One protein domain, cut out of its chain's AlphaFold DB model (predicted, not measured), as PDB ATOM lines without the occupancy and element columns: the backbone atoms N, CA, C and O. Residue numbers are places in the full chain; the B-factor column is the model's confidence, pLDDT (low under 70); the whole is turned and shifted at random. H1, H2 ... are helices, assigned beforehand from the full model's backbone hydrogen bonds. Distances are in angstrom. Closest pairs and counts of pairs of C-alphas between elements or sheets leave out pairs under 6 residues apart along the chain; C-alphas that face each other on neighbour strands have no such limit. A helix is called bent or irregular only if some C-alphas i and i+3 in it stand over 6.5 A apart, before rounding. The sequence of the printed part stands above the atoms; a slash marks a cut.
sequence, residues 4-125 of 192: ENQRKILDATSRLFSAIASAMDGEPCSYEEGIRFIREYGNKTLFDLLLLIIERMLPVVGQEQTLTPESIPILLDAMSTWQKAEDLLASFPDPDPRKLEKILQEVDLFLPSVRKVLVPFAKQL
ATOM      1  N   GLU A   4      -4.435   7.314  26.400       82.25
ATOM      2  CA  GLU A   4      -5.120   8.596  26.227       82.25
ATOM      3  C   GLU A   4      -5.367   9.303  27.571       82.25
ATOM      4  O   GLU A   4      -5.090  10.496  27.709       82.25
ATOM      5  N   ASN A   5      -5.854   8.574  28.578       78.94
ATOM      6  CA  ASN A   5      -6.133   9.137  29.900       78.94
ATOM      7  C   ASN A   5      -4.846   9.474  30.662       78.94
ATOM      8  O   ASN A   5      -4.783  10.522  31.306       78.94
ATOM      9  N   GLN A   6      -3.808   8.642  30.528       78.50
ATOM     10  CA  GLN A   6      -2.470   8.938  31.048       78.50
ATOM     11  C   GLN A   6      -1.968  10.280  30.516       78.50
ATOM     12  O   GLN A   6      -1.615  11.166  31.293       78.50
ATOM     13  N   ARG A   7      -2.021  10.461  29.191       80.19
ATOM     14  CA  ARG A   7      -1.555  11.683  28.536       80.19
ATOM     15  C   ARG A   7      -2.313  12.918  29.012       80.19
ATOM     16  O   ARG A   7      -1.684  13.914  29.344       80.19
ATOM     17  N   LYS A   8      -3.642  12.837  29.148       79.25
ATOM     18  CA  LYS A   8      -4.463  13.939  29.685       79.25
ATOM     19  C   LYS A   8      -4.032  14.359  31.096       79.25
ATOM     20  O   LYS A   8      -3.955  15.555  31.374       79.25
ATOM     21  N   ILE A   9      -3.741  13.396  31.975       76.69
ATOM     22  CA  ILE A   9      -3.290  13.661  33.352       76.69
ATOM     23  C   ILE A   9      -1.882  14.276  33.361       76.69
ATOM     24  O   ILE A   9      -1.638  15.256  34.072       76.69
ATOM     25  N   LEU A  10      -0.960  13.747  32.555       79.25
ATOM     26  CA  LEU A  10       0.411  14.261  32.474       79.25
ATOM     27  C   LEU A  10       0.471  15.657  31.840       79.25
ATOM     28  O   LEU A  10       1.161  16.530  32.363       79.25
ATOM     29  N   ASP A  11      -0.331  15.920  30.807       79.44
ATOM     30  CA  ASP A  11      -0.468  17.248  30.201       79.44
ATOM     31  C   ASP A  11      -1.061  18.262  31.192       79.44
ATOM     32  O   ASP A  11      -0.629  19.414  31.252       79.44
ATOM     33  N   ALA A  12      -2.042  17.863  32.009       74.44
ATOM     34  CA  ALA A  12      -2.561  18.710  33.087       74.44
ATOM     35  C   ALA A  12      -1.487  19.011  34.147       74.44
ATOM     36  O   ALA A  12      -1.327  20.162  34.556       74.44
ATOM     37  N   THR A  13      -0.696  18.007  34.524       73.69
ATOM     38  CA  THR A  13       0.409  18.155  35.485       73.69
ATOM     39  C   THR A  13       1.515  19.070  34.945       73.69
ATOM     40  O   THR A  13       1.999  19.953  35.652       73.69
ATOM     41  N   SER A  14       1.876  18.933  33.668       72.50
ATOM     42  CA  SER A  14       2.855  19.806  33.011       72.50
ATOM     43  C   SER A  14       2.365  21.256  32.929       72.50
ATOM     44  O   SER A  14       3.104  22.183  33.269       72.50
ATOM     45  N   ARG A  15       1.088  21.470  32.573       73.81
ATOM     46  CA  ARG A  15       0.461  22.802  32.586       73.81
ATOM     47  C   ARG A  15       0.483  23.427  33.976       73.81
ATOM     48  O   ARG A  15       0.783  24.614  34.091       73.81
ATOM     49  N   LEU A  16       0.224  22.638  35.018       71.88
ATOM     50  CA  LEU A  16       0.317  23.082  36.405       71.88
ATOM     51  C   LEU A  16       1.733  23.571  36.736       71.88
ATOM     52  O   LEU A  16       1.884  24.700  37.199       71.88
ATOM     53  N   PHE A  17       2.774  22.791  36.436       72.50
ATOM     54  CA  PHE A  17       4.164  23.210  36.663       72.50
ATOM     55  C   PHE A  17       4.537  24.470  35.876       72.50
ATOM     56  O   PHE A  17       5.086  25.417  36.441       72.50
ATOM     57  N   SER A  18       4.150  24.548  34.605       69.25
ATOM     58  CA  SER A  18       4.366  25.734  33.773       69.25
ATOM     59  C   SER A  18       3.659  26.984  34.310       69.25
ATOM     60  O   SER A  18       4.232  28.080  34.301       69.25
ATOM     61  N   ALA A  19       2.426  26.843  34.803       66.50
ATOM     62  CA  ALA A  19       1.659  27.938  35.392       66.50
ATOM     63  C   ALA A  19       2.248  28.392  36.735       66.50
ATOM     64  O   ALA A  19       2.322  29.592  37.001       66.50
ATOM     65  N   ILE A  20       2.717  27.445  37.547       65.81
ATOM     66  CA  ILE A  20       3.447  27.700  38.790       65.81
ATOM     67  C   ILE A  20       4.720  28.493  38.504       65.81
ATOM     68  O   ILE A  20       4.913  29.566  39.073       65.81
ATOM     69  N   ALA A  21       5.557  28.008  37.589       65.94
ATOM     70  CA  ALA A  21       6.817  28.656  37.271       65.94
ATOM     71  C   ALA A  21       6.585  30.061  36.694       65.94
ATOM     72  O   ALA A  21       7.210  31.022  37.139       65.94
ATOM     73  N   SER A  22       5.586  30.216  35.819       64.44
ATOM     74  CA  SER A  22       5.166  31.526  35.306       64.44
ATOM     75  C   SER A  22       4.665  32.467  36.409       64.44
ATOM     76  O   SER A  22       4.928  33.667  36.363       64.44
ATOM     77  N   ALA A  23       3.950  31.951  37.414       61.94
ATOM     78  CA  ALA A  23       3.464  32.742  38.542       61.94
ATOM     79  C   ALA A  23       4.581  33.211  39.485       61.94
ATOM     80  O   ALA A  23       4.384  34.181  40.216       61.94
ATOM     81  N   MET A  24       5.729  32.538  39.451       59.56
ATOM     82  CA  MET A  24       6.937  32.856  40.209       59.56
ATOM     83  C   MET A  24       7.919  33.735  39.419       59.56
ATOM     84  O   MET A  24       9.093  33.809  39.770       59.56
ATOM     85  N   ASP A  25       7.462  34.362  38.330       57.34
ATOM     86  CA  ASP A  25       8.303  35.075  37.362       57.34
ATOM     87  C   ASP A  25       9.431  34.205  36.765       57.34
ATOM     88  O   ASP A  25      10.401  34.734  36.220       57.34
ATOM     89  N   GLY A  26       9.306  32.877  36.829       57.81
ATOM     90  CA  GLY A  26      10.175  31.894  36.183       57.81
ATOM     91  C   GLY A  26       9.739  31.574  34.749       57.81
ATOM     92  O   GLY A  26       8.710  32.044  34.257       57.81
ATOM     93  N   GLU A  27      10.550  30.794  34.036       53.91
ATOM     94  CA  GLU A  27      10.162  30.247  32.731       53.91
ATOM     95  C   GLU A  27       9.154  29.109  32.899       53.91
ATOM     96  O   GLU A  27       9.233  28.406  33.904       53.91
ATOM     97  N   PRO A  28       8.225  28.892  31.947       62.41
ATOM     98  CA  PRO A  28       7.441  27.665  31.919       62.41
ATOM     99  C   PRO A  28       8.401  26.477  31.948       62.41
ATOM    100  O   PRO A  28       9.238  26.345  31.058       62.41
ATOM    101  N   CYS A  29       8.316  25.662  32.992       66.50
ATOM    102  CA  CYS A  29       9.183  24.509  33.136       66.50
ATOM    103  C   CYS A  29       8.537  23.277  32.499       66.50
ATOM    104  O   CYS A  29       7.314  23.091  32.531       66.50
ATOM    105  N   SER A  30       9.385  22.433  31.915       73.19
ATOM    106  CA  SER A  30       9.016  21.079  31.511       73.19
ATOM    107  C   SER A  30       8.620  20.232  32.724       73.19
ATOM    108  O   SER A  30       8.840  20.607  33.881       73.19
ATOM    109  N   TYR A  31       8.026  19.069  32.459       73.56
ATOM    110  CA  TYR A  31       7.608  18.138  33.501       73.56
ATOM    111  C   TYR A  31       8.768  17.767  34.443       73.56
ATOM    112  O   TYR A  31       8.680  17.951  35.656       73.56
ATOM    113  N   GLU A  32       9.892  17.336  33.874       75.69
ATOM    114  CA  GLU A  32      11.098  16.928  34.593       75.69
ATOM    115  C   GLU A  32      11.732  18.085  35.370       75.69
ATOM    116  O   GLU A  32      12.233  17.897  36.481       75.69
ATOM    117  N   GLU A  33      11.698  19.299  34.818       72.00
ATOM    118  CA  GLU A  33      12.180  20.494  35.511       72.00
ATOM    119  C   GLU A  33      11.303  20.849  36.712       72.00
ATOM    120  O   GLU A  33      11.840  21.214  37.758       72.00
ATOM    121  N   GLY A  34       9.980  20.693  36.593       75.62
ATOM    122  CA  GLY A  34       9.042  20.837  37.704       75.62
ATOM    123  C   GLY A  34       9.314  19.829  38.820       75.62
ATOM    124  O   GLY A  34       9.446  20.217  39.982       75.62
ATOM    125  N   ILE A  35       9.500  18.551  38.471       78.38
ATOM    126  CA  ILE A  35       9.854  17.499  39.437       78.38
ATOM    127  C   ILE A  35      11.198  17.799  40.115       78.38
ATOM    128  O   ILE A  35      11.298  17.736  41.343       78.38
ATOM    129  N   ARG A  36      12.231  18.174  39.349       77.56
ATOM    130  CA  ARG A  36      13.550  18.531  39.897       77.56
ATOM    131  C   ARG A  36      13.464  19.723  40.847       77.56
ATOM    132  O   ARG A  36      14.041  19.669  41.927       77.56
ATOM    133  N   PHE A  37      12.719  20.759  40.474       75.44
ATOM    134  CA  PHE A  37      12.518  21.937  41.311       75.44
ATOM    135  C   PHE A  37      11.872  21.576  42.654       75.44
ATOM    136  O   PHE A  37      12.353  21.999  43.704       75.44
ATOM    137  N   ILE A  38      10.824  20.748  42.636       76.75
ATOM    138  CA  ILE A  38      10.161  20.280  43.860       76.75
ATOM    139  C   ILE A  38      11.116  19.441  44.715       76.75
ATOM    140  O   ILE A  38      11.071  19.533  45.936       76.75
ATOM    141  N   ARG A  39      11.999  18.637  44.115       76.38
ATOM    142  CA  ARG A  39      13.002  17.874  44.875       76.38
ATOM    143  C   ARG A  39      14.043  18.762  45.544       76.38
ATOM    144  O   ARG A  39      14.423  18.498  46.678       76.38
ATOM    145  N   GLU A  40      14.531  19.764  44.826       74.50
ATOM    146  CA  GLU A  40      15.650  20.602  45.263       74.50
ATOM    147  C   GLU A  40      15.212  21.666  46.273       74.50
ATOM    148  O   GLU A  40      15.933  21.964  47.223       74.50
ATOM    149  N   TYR A  41      14.003  22.201  46.096       72.25
ATOM    150  CA  TYR A  41      13.479  23.308  46.890       72.25
ATOM    151  C   TYR A  41      12.231  22.933  47.693       72.25
ATOM    152  O   TYR A  41      11.649  23.782  48.358       72.25
ATOM    153  N   GLY A  42      11.786  21.681  47.654       71.12
ATOM    154  CA  GLY A  42      10.595  21.244  48.371       71.12
ATOM    155  C   GLY A  42      10.693  21.473  49.870       71.12
ATOM    156  O   GLY A  42      11.655  21.074  50.522       71.12
ATOM    157  N   ASN A  43       9.667  22.106  50.430       73.12
ATOM    158  CA  ASN A  43       9.483  22.225  51.867       73.12
ATOM    159  C   ASN A  43       8.175  21.546  52.286       73.12
ATOM    160  O   ASN A  43       7.362  21.156  51.448       73.12
ATOM    161  N   LYS A  44       7.951  21.437  53.600       72.81
ATOM    162  CA  LYS A  44       6.749  20.799  54.150       72.81
ATOM    163  C   LYS A  44       5.455  21.378  53.564       72.81
ATOM    164  O   LYS A  44       4.606  20.624  53.125       72.81
ATOM    165  N   THR A  45       5.341  22.703  53.469       68.75
ATOM    166  CA  THR A  45       4.155  23.371  52.909       68.75
ATOM    167  C   THR A  45       3.913  23.019  51.439       68.75
ATOM    168  O   THR A  45       2.768  22.830  51.033       68.75
ATOM    169  N   LEU A  46       4.974  22.915  50.634       70.06
ATOM    170  CA  LEU A  46       4.878  22.485  49.243       70.06
ATOM    171  C   LEU A  46       4.475  21.012  49.145       70.06
ATOM    172  O   LEU A  46       3.640  20.670  48.313       70.06
ATOM    173  N   PHE A  47       5.036  20.152  49.994       75.31
ATOM    174  CA  PHE A  47       4.687  18.733  50.029       75.31
ATOM    175  C   PHE A  47       3.249  18.508  50.492       75.31
ATOM    176  O   PHE A  47       2.546  17.742  49.844       75.31
ATOM    177  N   ASP A  48       2.776  19.231  51.509       70.81
ATOM    178  CA  ASP A  48       1.380  19.199  51.967       70.81
ATOM    179  C   ASP A  48       0.416  19.620  50.840       70.81
ATOM    180  O   ASP A  48      -0.642  19.020  50.640       70.81
ATOM    181  N   LEU A  49       0.795  20.631  50.050       70.44
ATOM    182  CA  LEU A  49       0.021  21.070  48.890       70.44
ATOM    183  C   LEU A  49       0.016  20.020  47.771       70.44
ATOM    184  O   LEU A  49      -1.033  19.758  47.182       70.44
ATOM    185  N   LEU A  50       1.172  19.425  47.470       73.06
ATOM    186  CA  LEU A  50       1.291  18.373  46.462       73.06
ATOM    187  C   LEU A  50       0.505  17.131  46.860       73.06
ATOM    188  O   LEU A  50      -0.174  16.571  46.011       73.06
ATOM    189  N   LEU A  51       0.530  16.752  48.135       73.94
ATOM    190  CA  LEU A  51      -0.317  15.706  48.701       73.94
ATOM    191  C   LEU A  51      -1.780  15.949  48.408       73.94
ATOM    192  O   LEU A  51      -2.433  15.093  47.826       73.94
ATOM    193  N   LEU A  52      -2.267  17.144  48.728       70.50
ATOM    194  CA  LEU A  52      -3.662  17.483  48.512       70.50
ATOM    195  C   LEU A  52      -4.046  17.429  47.025       70.50
ATOM    196  O   LEU A  52      -5.159  17.036  46.684       70.50
ATOM    197  N   ILE A  53      -3.126  17.800  46.130       71.12
ATOM    198  CA  ILE A  53      -3.318  17.677  44.680       71.12
ATOM    199  C   ILE A  53      -3.315  16.201  44.267       71.12
ATOM    200  O   ILE A  53      -4.215  15.764  43.558       71.12
ATOM    201  N   ILE A  54      -2.345  15.413  44.726       72.06
ATOM    202  CA  ILE A  54      -2.192  13.993  44.396       72.06
ATOM    203  C   ILE A  54      -3.384  13.177  44.906       72.06
ATOM    204  O   ILE A  54      -3.913  12.368  44.156       72.06
ATOM    205  N   GLU A  55      -3.861  13.420  46.126       71.06
ATOM    206  CA  GLU A  55      -5.054  12.775  46.693       71.06
ATOM    207  C   GLU A  55      -6.320  13.067  45.879       71.06
ATOM    208  O   GLU A  55      -7.218  12.230  45.789       71.06
ATOM    209  N   ARG A  56      -6.393  14.251  45.263       66.31
ATOM    210  CA  ARG A  56      -7.507  14.641  44.391       66.31
ATOM    211  C   ARG A  56      -7.365  14.100  42.971       66.31
ATOM    212  O   ARG A  56      -8.378  13.809  42.336       66.31
ATOM    213  N   MET A  57      -6.134  13.968  42.471       62.84
ATOM    214  CA  MET A  57      -5.846  13.518  41.107       62.84
ATOM    215  C   MET A  57      -5.755  11.996  40.966       62.84
ATOM    216  O   MET A  57      -6.149  11.459  39.932       62.84
ATOM    217  N   LEU A  58      -5.237  11.284  41.969       64.25
ATOM    218  CA  LEU A  58      -5.116   9.833  41.903       64.25
ATOM    219  C   LEU A  58      -6.463   9.183  42.229       64.25
ATOM    220  O   LEU A  58      -7.105   9.505  43.234       64.25
ATOM    221  N   PRO A  59      -6.924   8.227  41.409       55.00
ATOM    222  CA  PRO A  59      -8.056   7.413  41.790       55.00
ATOM    223  C   PRO A  59      -7.633   6.612  43.020       55.00
ATOM    224  O   PRO A  59      -6.763   5.761  42.894       55.00
ATOM    225  N   VAL A  60      -8.227   6.922  44.184       55.22
ATOM    226  CA  VAL A  60      -8.063   6.189  45.454       55.22
ATOM    227  C   VAL A  60      -7.815   4.710  45.164       55.22
ATOM    228  O   VAL A  60      -8.732   3.986  44.771       55.22
ATOM    229  N   VAL A  61      -6.555   4.290  45.278       45.75
ATOM    230  CA  VAL A  61      -6.195   2.877  45.207       45.75
ATOM    231  C   VAL A  61      -6.797   2.285  46.461       45.75
ATOM    232  O   VAL A  61      -6.596   2.825  47.542       45.75
ATOM    233  N   GLY A  62      -7.614   1.248  46.313       44.94
ATOM    234  CA  GLY A  62      -8.444   0.689  47.379       44.94
ATOM    235  C   GLY A  62      -7.686   0.003  48.521       44.94
ATOM    236  O   GLY A  62      -8.124  -1.049  48.968       44.94
ATOM    237  N   GLN A  63      -6.573   0.552  48.999       46.25
ATOM    238  CA  GLN A  63      -5.876   0.101  50.194       46.25
ATOM    239  C   GLN A  63      -5.399   1.299  51.013       46.25
ATOM    240  O   GLN A  63      -5.098   2.356  50.473       46.25
ATOM    241  N   GLU A  64      -5.358   1.094  52.324       46.06
ATOM    242  CA  GLU A  64      -5.134   2.026  53.438       46.06
ATOM    243  C   GLU A  64      -3.755   2.725  53.452       46.06
ATOM    244  O   GLU A  64      -3.160   2.932  54.506       46.06
ATOM    245  N   GLN A  65      -3.200   3.083  52.296       52.69
ATOM    246  CA  GLN A  65      -1.984   3.882  52.213       52.69
ATOM    247  C   GLN A  65      -2.367   5.354  52.180       52.69
ATOM    248  O   GLN A  65      -2.521   5.965  51.124       52.69
ATOM    249  N   THR A  66      -2.540   5.921  53.372       59.88
ATOM    250  CA  THR A  66      -2.552   7.370  53.553       59.88
ATOM    251  C   THR A  66      -1.225   7.900  53.026       59.88
ATOM    252  O   THR A  66      -0.168   7.574  53.568       59.88
ATOM    253  N   LEU A  67      -1.263   8.683  51.948       66.25
ATOM    254  CA  LEU A  67      -0.074   9.382  51.485       66.25
ATOM    255  C   LEU A  67       0.358  10.325  52.615       66.25
ATOM    256  O   LEU A  67      -0.446  11.091  53.142       66.25
ATOM    257  N   THR A  68       1.625  10.258  53.010       70.62
ATOM    258  CA  THR A  68       2.196  11.178  54.002       70.62
ATOM    259  C   THR A  68       3.204  12.119  53.341       70.62
ATOM    260  O   THR A  68       3.715  11.793  52.262       70.62
ATOM    261  N   PRO A  69       3.538  13.278  53.943       69.44
ATOM    262  CA  PRO A  69       4.563  14.185  53.406       69.44
ATOM    263  C   PRO A  69       5.902  13.493  53.129       69.44
ATOM    264  O   PRO A  69       6.587  13.819  52.162       69.44
ATOM    265  N   GLU A  70       6.243  12.480  53.922       75.69
ATOM    266  CA  GLU A  70       7.453  11.667  53.782       75.69
ATOM    267  C   GLU A  70       7.405  10.722  52.569       75.69
ATOM    268  O   GLU A  70       8.446  10.277  52.088       75.69
ATOM    269  N   SER A  71       6.211  10.444  52.041       76.06
ATOM    270  CA  SER A  71       5.995   9.611  50.852       76.06
ATOM    271  C   SER A  71       6.196  10.393  49.545       76.06
ATOM    272  O   SER A  71       6.438   9.798  48.493       76.06
ATOM    273  N   ILE A  72       6.137  11.730  49.597       79.19
ATOM    274  CA  ILE A  72       6.247  12.599  48.416       79.19
ATOM    275  C   ILE A  72       7.597  12.459  47.696       79.19
ATOM    276  O   ILE A  72       7.578  12.275  46.481       79.19
ATOM    277  N   PRO A  73       8.766  12.473  48.367       80.19
ATOM    278  CA  PRO A  73      10.048  12.272  47.686       80.19
ATOM    279  C   PRO A  73      10.128  10.943  46.922       80.19
ATOM    280  O   PRO A  73      10.643  10.910  45.807       80.19
ATOM    281  N   ILE A  74       9.565   9.871  47.491       81.94
ATOM    282  CA  ILE A  74       9.523   8.538  46.873       81.94
ATOM    283  C   ILE A  74       8.655   8.571  45.611       81.94
ATOM    284  O   ILE A  74       9.054   8.058  44.565       81.94
ATOM    285  N   LEU A  75       7.493   9.225  45.685       79.38
ATOM    286  CA  LEU A  75       6.602   9.393  44.542       79.38
ATOM    287  C   LEU A  75       7.244  10.245  43.435       79.38
ATOM    288  O   LEU A  75       7.159   9.893  42.261       79.38
ATOM    289  N   LEU A  76       7.938  11.329  43.795       81.62
ATOM    290  CA  LEU A  76       8.669  12.172  42.843       81.62
ATOM    291  C   LEU A  76       9.804  11.406  42.150       81.62
ATOM    292  O   LEU A  76      10.055  11.632  40.969       81.62
ATOM    293  N   ASP A  77      10.473  10.481  42.844       82.75
ATOM    294  CA  ASP A  77      11.473   9.600  42.230       82.75
ATOM    295  C   ASP A  77      10.838   8.575  41.283       82.75
ATOM    296  O   ASP A  77      11.336   8.368  40.164       82.75
ATOM    297  N   ALA A  78       9.709   7.989  41.687       81.62
ATOM    298  CA  ALA A  78       8.914   7.095  40.848       81.62
ATOM    299  C   ALA A  78       8.340   7.804  39.611       81.62
ATOM    300  O   ALA A  78       8.104   7.157  38.602       81.62
ATOM    301  N   MET A  79       8.182   9.128  39.660       82.06
ATOM    302  CA  MET A  79       7.670   9.975  38.576       82.06
ATOM    303  C   MET A  79       8.745  10.908  37.994       82.06
ATOM    304  O   MET A  79       8.441  11.936  37.399       82.06
ATOM    305  N   SER A  80      10.024  10.568  38.163       81.06
ATOM    306  CA  SER A  80      11.144  11.463  37.817       81.06
ATOM    307  C   SER A  80      11.297  11.774  36.326       81.06
ATOM    308  O   SER A  80      12.012  12.712  35.975       81.06
ATOM    309  N   THR A  81      10.655  11.002  35.452       81.25
ATOM    310  CA  THR A  81      10.618  11.232  34.005       81.25
ATOM    311  C   THR A  81       9.211  11.003  33.480       81.25
ATOM    312  O   THR A  81       8.448  10.243  34.082       81.25
ATOM    313  N   TRP A  82       8.891  11.602  32.332       76.56
ATOM    314  CA  TRP A  82       7.616  11.382  31.651       76.56
ATOM    315  C   TRP A  82       7.296   9.892  31.480       76.56
ATOM    316  O   TRP A  82       6.231   9.440  31.887       76.56
ATOM    317  N   GLN A  83       8.258   9.108  30.979       76.62
ATOM    318  CA  GLN A  83       8.094   7.662  30.789       76.62
ATOM    319  C   GLN A  83       7.773   6.938  32.102       76.62
ATOM    320  O   GLN A  83       6.859   6.124  32.150       76.62
ATOM    321  N   LYS A  84       8.487   7.252  33.189       82.38
ATOM    322  CA  LYS A  84       8.224   6.622  34.489       82.38
ATOM    323  C   LYS A  84       6.850   7.000  35.038       82.38
ATOM    324  O   LYS A  84       6.201   6.183  35.683       82.38
ATOM    325  N   ALA A  85       6.402   8.224  34.776       80.88
ATOM    326  CA  ALA A  85       5.070   8.668  35.147       80.88
ATOM    327  C   ALA A  85       3.981   7.940  34.336       80.88
ATOM    328  O   ALA A  85       2.975   7.533  34.914       80.88
ATOM    329  N   GLU A  86       4.191   7.712  33.035       79.88
ATOM    330  CA  GLU A  86       3.313   6.873  32.203       79.88
ATOM    331  C   GLU A  86       3.262   5.428  32.714       79.88
ATOM    332  O   GLU A  86       2.170   4.894  32.923       79.88
ATOM    333  N   ASP A  87       4.424   4.827  32.986       83.44
ATOM    334  CA  ASP A  87       4.544   3.461  33.508       83.44
ATOM    335  C   ASP A  87       3.838   3.324  34.867       83.44
ATOM    336  O   ASP A  87       3.103   2.363  35.109       83.44
ATOM    337  N   LEU A  88       4.000   4.321  35.742       82.44
ATOM    338  CA  LEU A  88       3.313   4.368  37.025       82.44
ATOM    339  C   LEU A  88       1.800   4.460  36.818       82.44
ATOM    340  O   LEU A  88       1.071   3.636  37.365       82.44
ATOM    341  N   LEU A  89       1.311   5.391  35.993       80.94
ATOM    342  CA  LEU A  89      -0.122   5.542  35.715       80.94
ATOM    343  C   LEU A  89      -0.722   4.310  35.016       80.94
ATOM    344  O   LEU A  89      -1.911   4.028  35.183       80.94
ATOM    345  N   ALA A  90       0.068   3.541  34.261       83.31
ATOM    346  CA  ALA A  90      -0.368   2.283  33.650       83.31
ATOM    347  C   ALA A  90      -0.831   1.259  34.687       83.31
ATOM    348  O   ALA A  90      -1.798   0.540  34.422       83.31
ATOM    349  N   SER A  91      -0.211   1.259  35.872       81.38
ATOM    350  CA  SER A  91      -0.556   0.366  36.984       81.38
ATOM    351  C   SER A  91      -1.893   0.692  37.666       81.38
ATOM    352  O   SER A  91      -2.428  -0.143  38.393       81.38
ATOM    353  N   PHE A  92      -2.476   1.869  37.403       75.69
ATOM    354  CA  PHE A  92      -3.761   2.278  37.970       75.69
ATOM    355  C   PHE A  92      -4.929   1.883  37.057       75.69
ATOM    356  O   PHE A  92      -4.793   1.908  35.830       75.69
ATOM    357  N   PRO A  93      -6.110   1.566  37.612       77.81
ATOM    358  CA  PRO A  93      -7.317   1.406  36.808       77.81
ATOM    359  C   PRO A  93      -7.686   2.724  36.112       77.81
ATOM    360  O   PRO A  93      -7.378   3.810  36.609       77.81
ATOM    361  N   ASP A  94      -8.358   2.641  34.961       75.62
ATOM    362  CA  ASP A  94      -8.898   3.841  34.321       75.62
ATOM    363  C   ASP A  94      -9.919   4.532  35.237       75.62
ATOM    364  O   ASP A  94     -10.808   3.869  35.784       75.62
ATOM    365  N   PRO A  95      -9.815   5.859  35.420       72.12
ATOM    366  CA  PRO A  95     -10.842   6.607  36.116       72.12
ATOM    367  C   PRO A  95     -12.134   6.599  35.292       72.12
ATOM    368  O   PRO A  95     -12.109   6.684  34.065       72.12
ATOM    369  N   ASP A  96     -13.273   6.557  35.982       78.88
ATOM    370  CA  ASP A  96     -14.576   6.857  35.382       78.88
ATOM    371  C   ASP A  96     -14.506   8.202  34.620       78.88
ATOM    372  O   ASP A  96     -13.932   9.154  35.160       78.88
ATOM    373  N   PRO A  97     -15.068   8.335  33.401       78.19
ATOM    374  CA  PRO A  97     -15.000   9.572  32.622       78.19
ATOM    375  C   PRO A  97     -15.378  10.843  33.392       78.19
ATOM    376  O   PRO A  97     -14.698  11.858  33.267       78.19
ATOM    377  N   ARG A  98     -16.397  10.783  34.262       78.19
ATOM    378  CA  ARG A  98     -16.787  11.926  35.110       78.19
ATOM    379  C   ARG A  98     -15.719  12.266  36.145       78.19
ATOM    380  O   ARG A  98     -15.523  13.429  36.486       78.19
ATOM    381  N   LYS A  99     -15.020  11.251  36.652       72.12
ATOM    382  CA  LYS A  99     -13.900  11.409  37.580       72.12
ATOM    383  C   LYS A  99     -12.688  12.010  36.875       72.12
ATOM    384  O   LYS A  99     -12.076  12.906  37.438       72.12
ATOM    385  N   LEU A 100     -12.380  11.583  35.648       74.81
ATOM    386  CA  LEU A 100     -11.316  12.187  34.842       74.81
ATOM    387  C   LEU A 100     -11.598  13.665  34.558       74.81
ATOM    388  O   LEU A 100     -10.730  14.509  34.754       74.81
ATOM    389  N   GLU A 101     -12.819  13.987  34.142       77.06
ATOM    390  CA  GLU A 101     -13.222  15.366  33.872       77.06
ATOM    391  C   GLU A 101     -13.141  16.230  35.137       77.06
ATOM    392  O   GLU A 101     -12.602  17.334  35.101       77.06
ATOM    393  N   LYS A 102     -13.565  15.683  36.283       76.12
ATOM    394  CA  LYS A 102     -13.409  16.331  37.586       76.12
ATOM    395  C   LYS A 102     -11.940  16.550  37.958       76.12
ATOM    396  O   LYS A 102     -11.613  17.631  38.423       76.12
ATOM    397  N   ILE A 103     -11.055  15.578  37.726       68.00
ATOM    398  CA  ILE A 103      -9.609  15.721  37.965       68.00
ATOM    399  C   ILE A 103      -9.049  16.883  37.135       68.00
ATOM    400  O   ILE A 103      -8.370  17.755  37.672       68.00
ATOM    401  N   LEU A 104      -9.374  16.930  35.841       72.88
ATOM    402  CA  LEU A 104      -8.906  17.984  34.940       72.88
ATOM    403  C   LEU A 104      -9.451  19.367  35.338       72.88
ATOM    404  O   LEU A 104      -8.691  20.331  35.371       72.88
ATOM    405  N   GLN A 105     -10.732  19.455  35.706       75.94
ATOM    406  CA  GLN A 105     -11.341  20.691  36.210       75.94
ATOM    407  C   GLN A 105     -10.742  21.130  37.548       75.94
ATOM    408  O   GLN A 105     -10.531  22.322  37.770       75.94
ATOM    409  N   GLU A 106     -10.460  20.190  38.451       70.19
ATOM    410  CA  GLU A 106      -9.856  20.509  39.739       70.19
ATOM    411  C   GLU A 106      -8.450  21.076  39.572       70.19
ATOM    412  O   GLU A 106      -8.139  22.032  40.273       70.19
ATOM    413  N   VAL A 107      -7.646  20.591  38.615       67.50
ATOM    414  CA  VAL A 107      -6.336  21.189  38.290       67.50
ATOM    415  C   VAL A 107      -6.484  22.664  37.907       67.50
ATOM    416  O   VAL A 107      -5.782  23.511  38.464       67.50
ATOM    417  N   ASP A 108      -7.431  22.990  37.025       67.25
ATOM    418  CA  ASP A 108      -7.670  24.370  36.586       67.25
ATOM    419  C   ASP A 108      -8.187  25.261  37.735       67.25
ATOM    420  O   ASP A 108      -7.764  26.411  37.885       67.25
ATOM    421  N   LEU A 109      -9.047  24.720  38.606       67.81
ATOM    422  CA  LEU A 109      -9.573  25.413  39.788       67.81
ATOM    423  C   LEU A 109      -8.540  25.563  40.914       67.81
ATOM    424  O   LEU A 109      -8.663  26.473  41.739       67.81
ATOM    425  N   PHE A 110      -7.527  24.695  40.974       67.75
ATOM    426  CA  PHE A 110      -6.502  24.722  42.019       67.75
ATOM    427  C   PHE A 110      -5.436  25.792  41.783       67.75
ATOM    428  O   PHE A 110      -4.860  26.308  42.747       67.75
ATOM    429  N   LEU A 111      -5.200  26.171  40.525       63.75
ATOM    430  CA  LEU A 111      -4.147  27.111  40.129       63.75
ATOM    431  C   LEU A 111      -4.130  28.429  40.929       63.75
ATOM    432  O   LEU A 111      -3.051  28.828  41.384       63.75
ATOM    433  N   PRO A 112      -5.264  29.111  41.182       66.19
ATOM    434  CA  PRO A 112      -5.267  30.345  41.968       66.19
ATOM    435  C   PRO A 112      -4.859  30.136  43.434       66.19
ATOM    436  O   PRO A 112      -4.159  30.974  44.005       66.19
ATOM    437  N   SER A 113      -5.278  29.027  44.048       65.25
ATOM    438  CA  SER A 113      -4.956  28.688  45.443       65.25
ATOM    439  C   SER A 113      -3.490  28.292  45.591       65.25
ATOM    440  O   SER A 113      -2.798  28.780  46.482       65.25
ATOM    441  N   VAL A 114      -2.993  27.494  44.647       64.31
ATOM    442  CA  VAL A 114      -1.585  27.107  44.526       64.31
ATOM    443  C   VAL A 114      -0.701  28.347  44.373       64.31
ATOM    444  O   VAL A 114       0.282  28.509  45.094       64.31
ATOM    445  N   ARG A 115      -1.102  29.308  43.533       64.06
ATOM    446  CA  ARG A 115      -0.384  30.580  43.355       64.06
ATOM    447  C   ARG A 115      -0.236  31.380  44.653       64.06
ATOM    448  O   ARG A 115       0.823  31.962  44.878       64.06
ATOM    449  N   LYS A 116      -1.256  31.402  45.521       66.31
ATOM    450  CA  LYS A 116      -1.190  32.106  46.818       66.31
ATOM    451  C   LYS A 116      -0.142  31.517  47.760       66.31
ATOM    452  O   LYS A 116       0.450  32.268  48.526       66.31
ATOM    453  N   VAL A 117       0.086  30.207  47.696       65.19
ATOM    454  CA  VAL A 117       1.090  29.510  48.515       65.19
ATOM    455  C   VAL A 117       2.487  29.649  47.906       65.19
ATOM    456  O   VAL A 117       3.464  29.876  48.617       65.19
ATOM    457  N   LEU A 118       2.583  29.576  46.578       64.62
ATOM    458  CA  LEU A 118       3.863  29.516  45.876       64.62
ATOM    459  C   LEU A 118       4.530  30.867  45.650       64.62
ATOM    460  O   LEU A 118       5.750  30.937  45.677       64.62
ATOM    461  N   VAL A 119       3.778  31.954  45.463       65.12
ATOM    462  CA  VAL A 119       4.376  33.292  45.282       65.12
ATOM    463  C   VAL A 119       5.176  33.743  46.518       65.12
ATOM    464  O   VAL A 119       6.291  34.236  46.349       65.12
ATOM    465  N   PRO A 120       4.684  33.584  47.762       66.06
ATOM    466  CA  PRO A 120       5.487  33.840  48.957       66.06
ATOM    467  C   PRO A 120       6.709  32.926  49.063       66.06
ATOM    468  O   PRO A 120       7.773  33.389  49.459       66.06
ATOM    469  N   PHE A 121       6.566  31.654  48.680       64.81
ATOM    470  CA  PHE A 121       7.655  30.683  48.696       64.81
ATOM    471  C   PHE A 121       8.759  31.035  47.686       64.81
ATOM    472  O   PHE A 121       9.933  31.069  48.033       64.81
ATOM    473  N   ALA A 122       8.383  31.416  46.466       62.50
ATOM    474  CA  ALA A 122       9.286  31.875  45.415       62.50
ATOM    475  C   ALA A 122      10.189  33.027  45.850       62.50
ATOM    476  O   ALA A 122      11.358  33.076  45.489       62.50
ATOM    477  N   LYS A 123       9.649  33.943  46.657       62.78
ATOM    478  CA  LYS A 123      10.399  35.082  47.200       62.78
ATOM    479  C   LYS A 123      11.453  34.676  48.232       62.78
ATOM    480  O   LYS A 123      12.320  35.487  48.536       62.78
ATOM    481  N   GLN A 124      11.354  33.472  48.793       64.50
ATOM    482  CA  GLN A 124      12.327  32.916  49.736       64.50
ATOM    483  C   GLN A 124      13.416  32.101  49.030       64.50
ATOM    484  O   GLN A 124      14.421  31.766  49.654       64.50
ATOM    485  N   LEU A 125      13.233  31.784  47.746       56.31
ATOM    486  CA  LEU A 125      14.238  31.077  46.969       56.31
ATOM    487  C   LEU A 125      15.380  32.021  46.595       56.31
ATOM    488  O   LEU A 125      15.140  33.205  46.333       56.31
TER     489      LEU A 125
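Overview. This is residues 4 to 125 of the 192 residues of an uncharacterized protein of Granulicella sp. GAS466 (UniProt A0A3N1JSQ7). Two long helices run side by side, H1 and the first arm of bent H6; H3 packs on that arm, H2 and H5 on H1, and H4 crosses H3. The printed part has 122 residues with six named helices, H1 to H6, all helix, compact, radius of gyration of the C-alphas 13.9 A, spans 39 by 27 by 24 A.

Arrangement. H6, residues 97 to 122, by its hydrogen bonds one helix, is bent: C-alphas 109 and 112 are 6.9 A apart; arms H6a, 97 to 109, and H6b, 112 to 122, stand at a steep tilt of 47 degrees. H1, residues 4 to 23, touches H6a at a shallow tilt of 6 degrees, the same way; closest C-alphas Ala 12 and Leu 104, 6.6 A. Every O i to N i+4 pair is within hydrogen-bond range in H1 and H6a; in H6b 5 of 7.

Along the chain. H1 spans 28.4 A from C-alpha 4 at (-5.120, 8.596, 26.227). H2 is residues 31 to 41, H3 44 to 57, H4 69 to 78, H5 82 to 90. H6b ends at C-alpha 122, (9.286, 31.875, 45.415).

Size, cuts and confidence. The printed part has no cut. The H3 to H4 link is long, 11 residues. pLDDT is under 70 in 46 residues, among them 107 to 125.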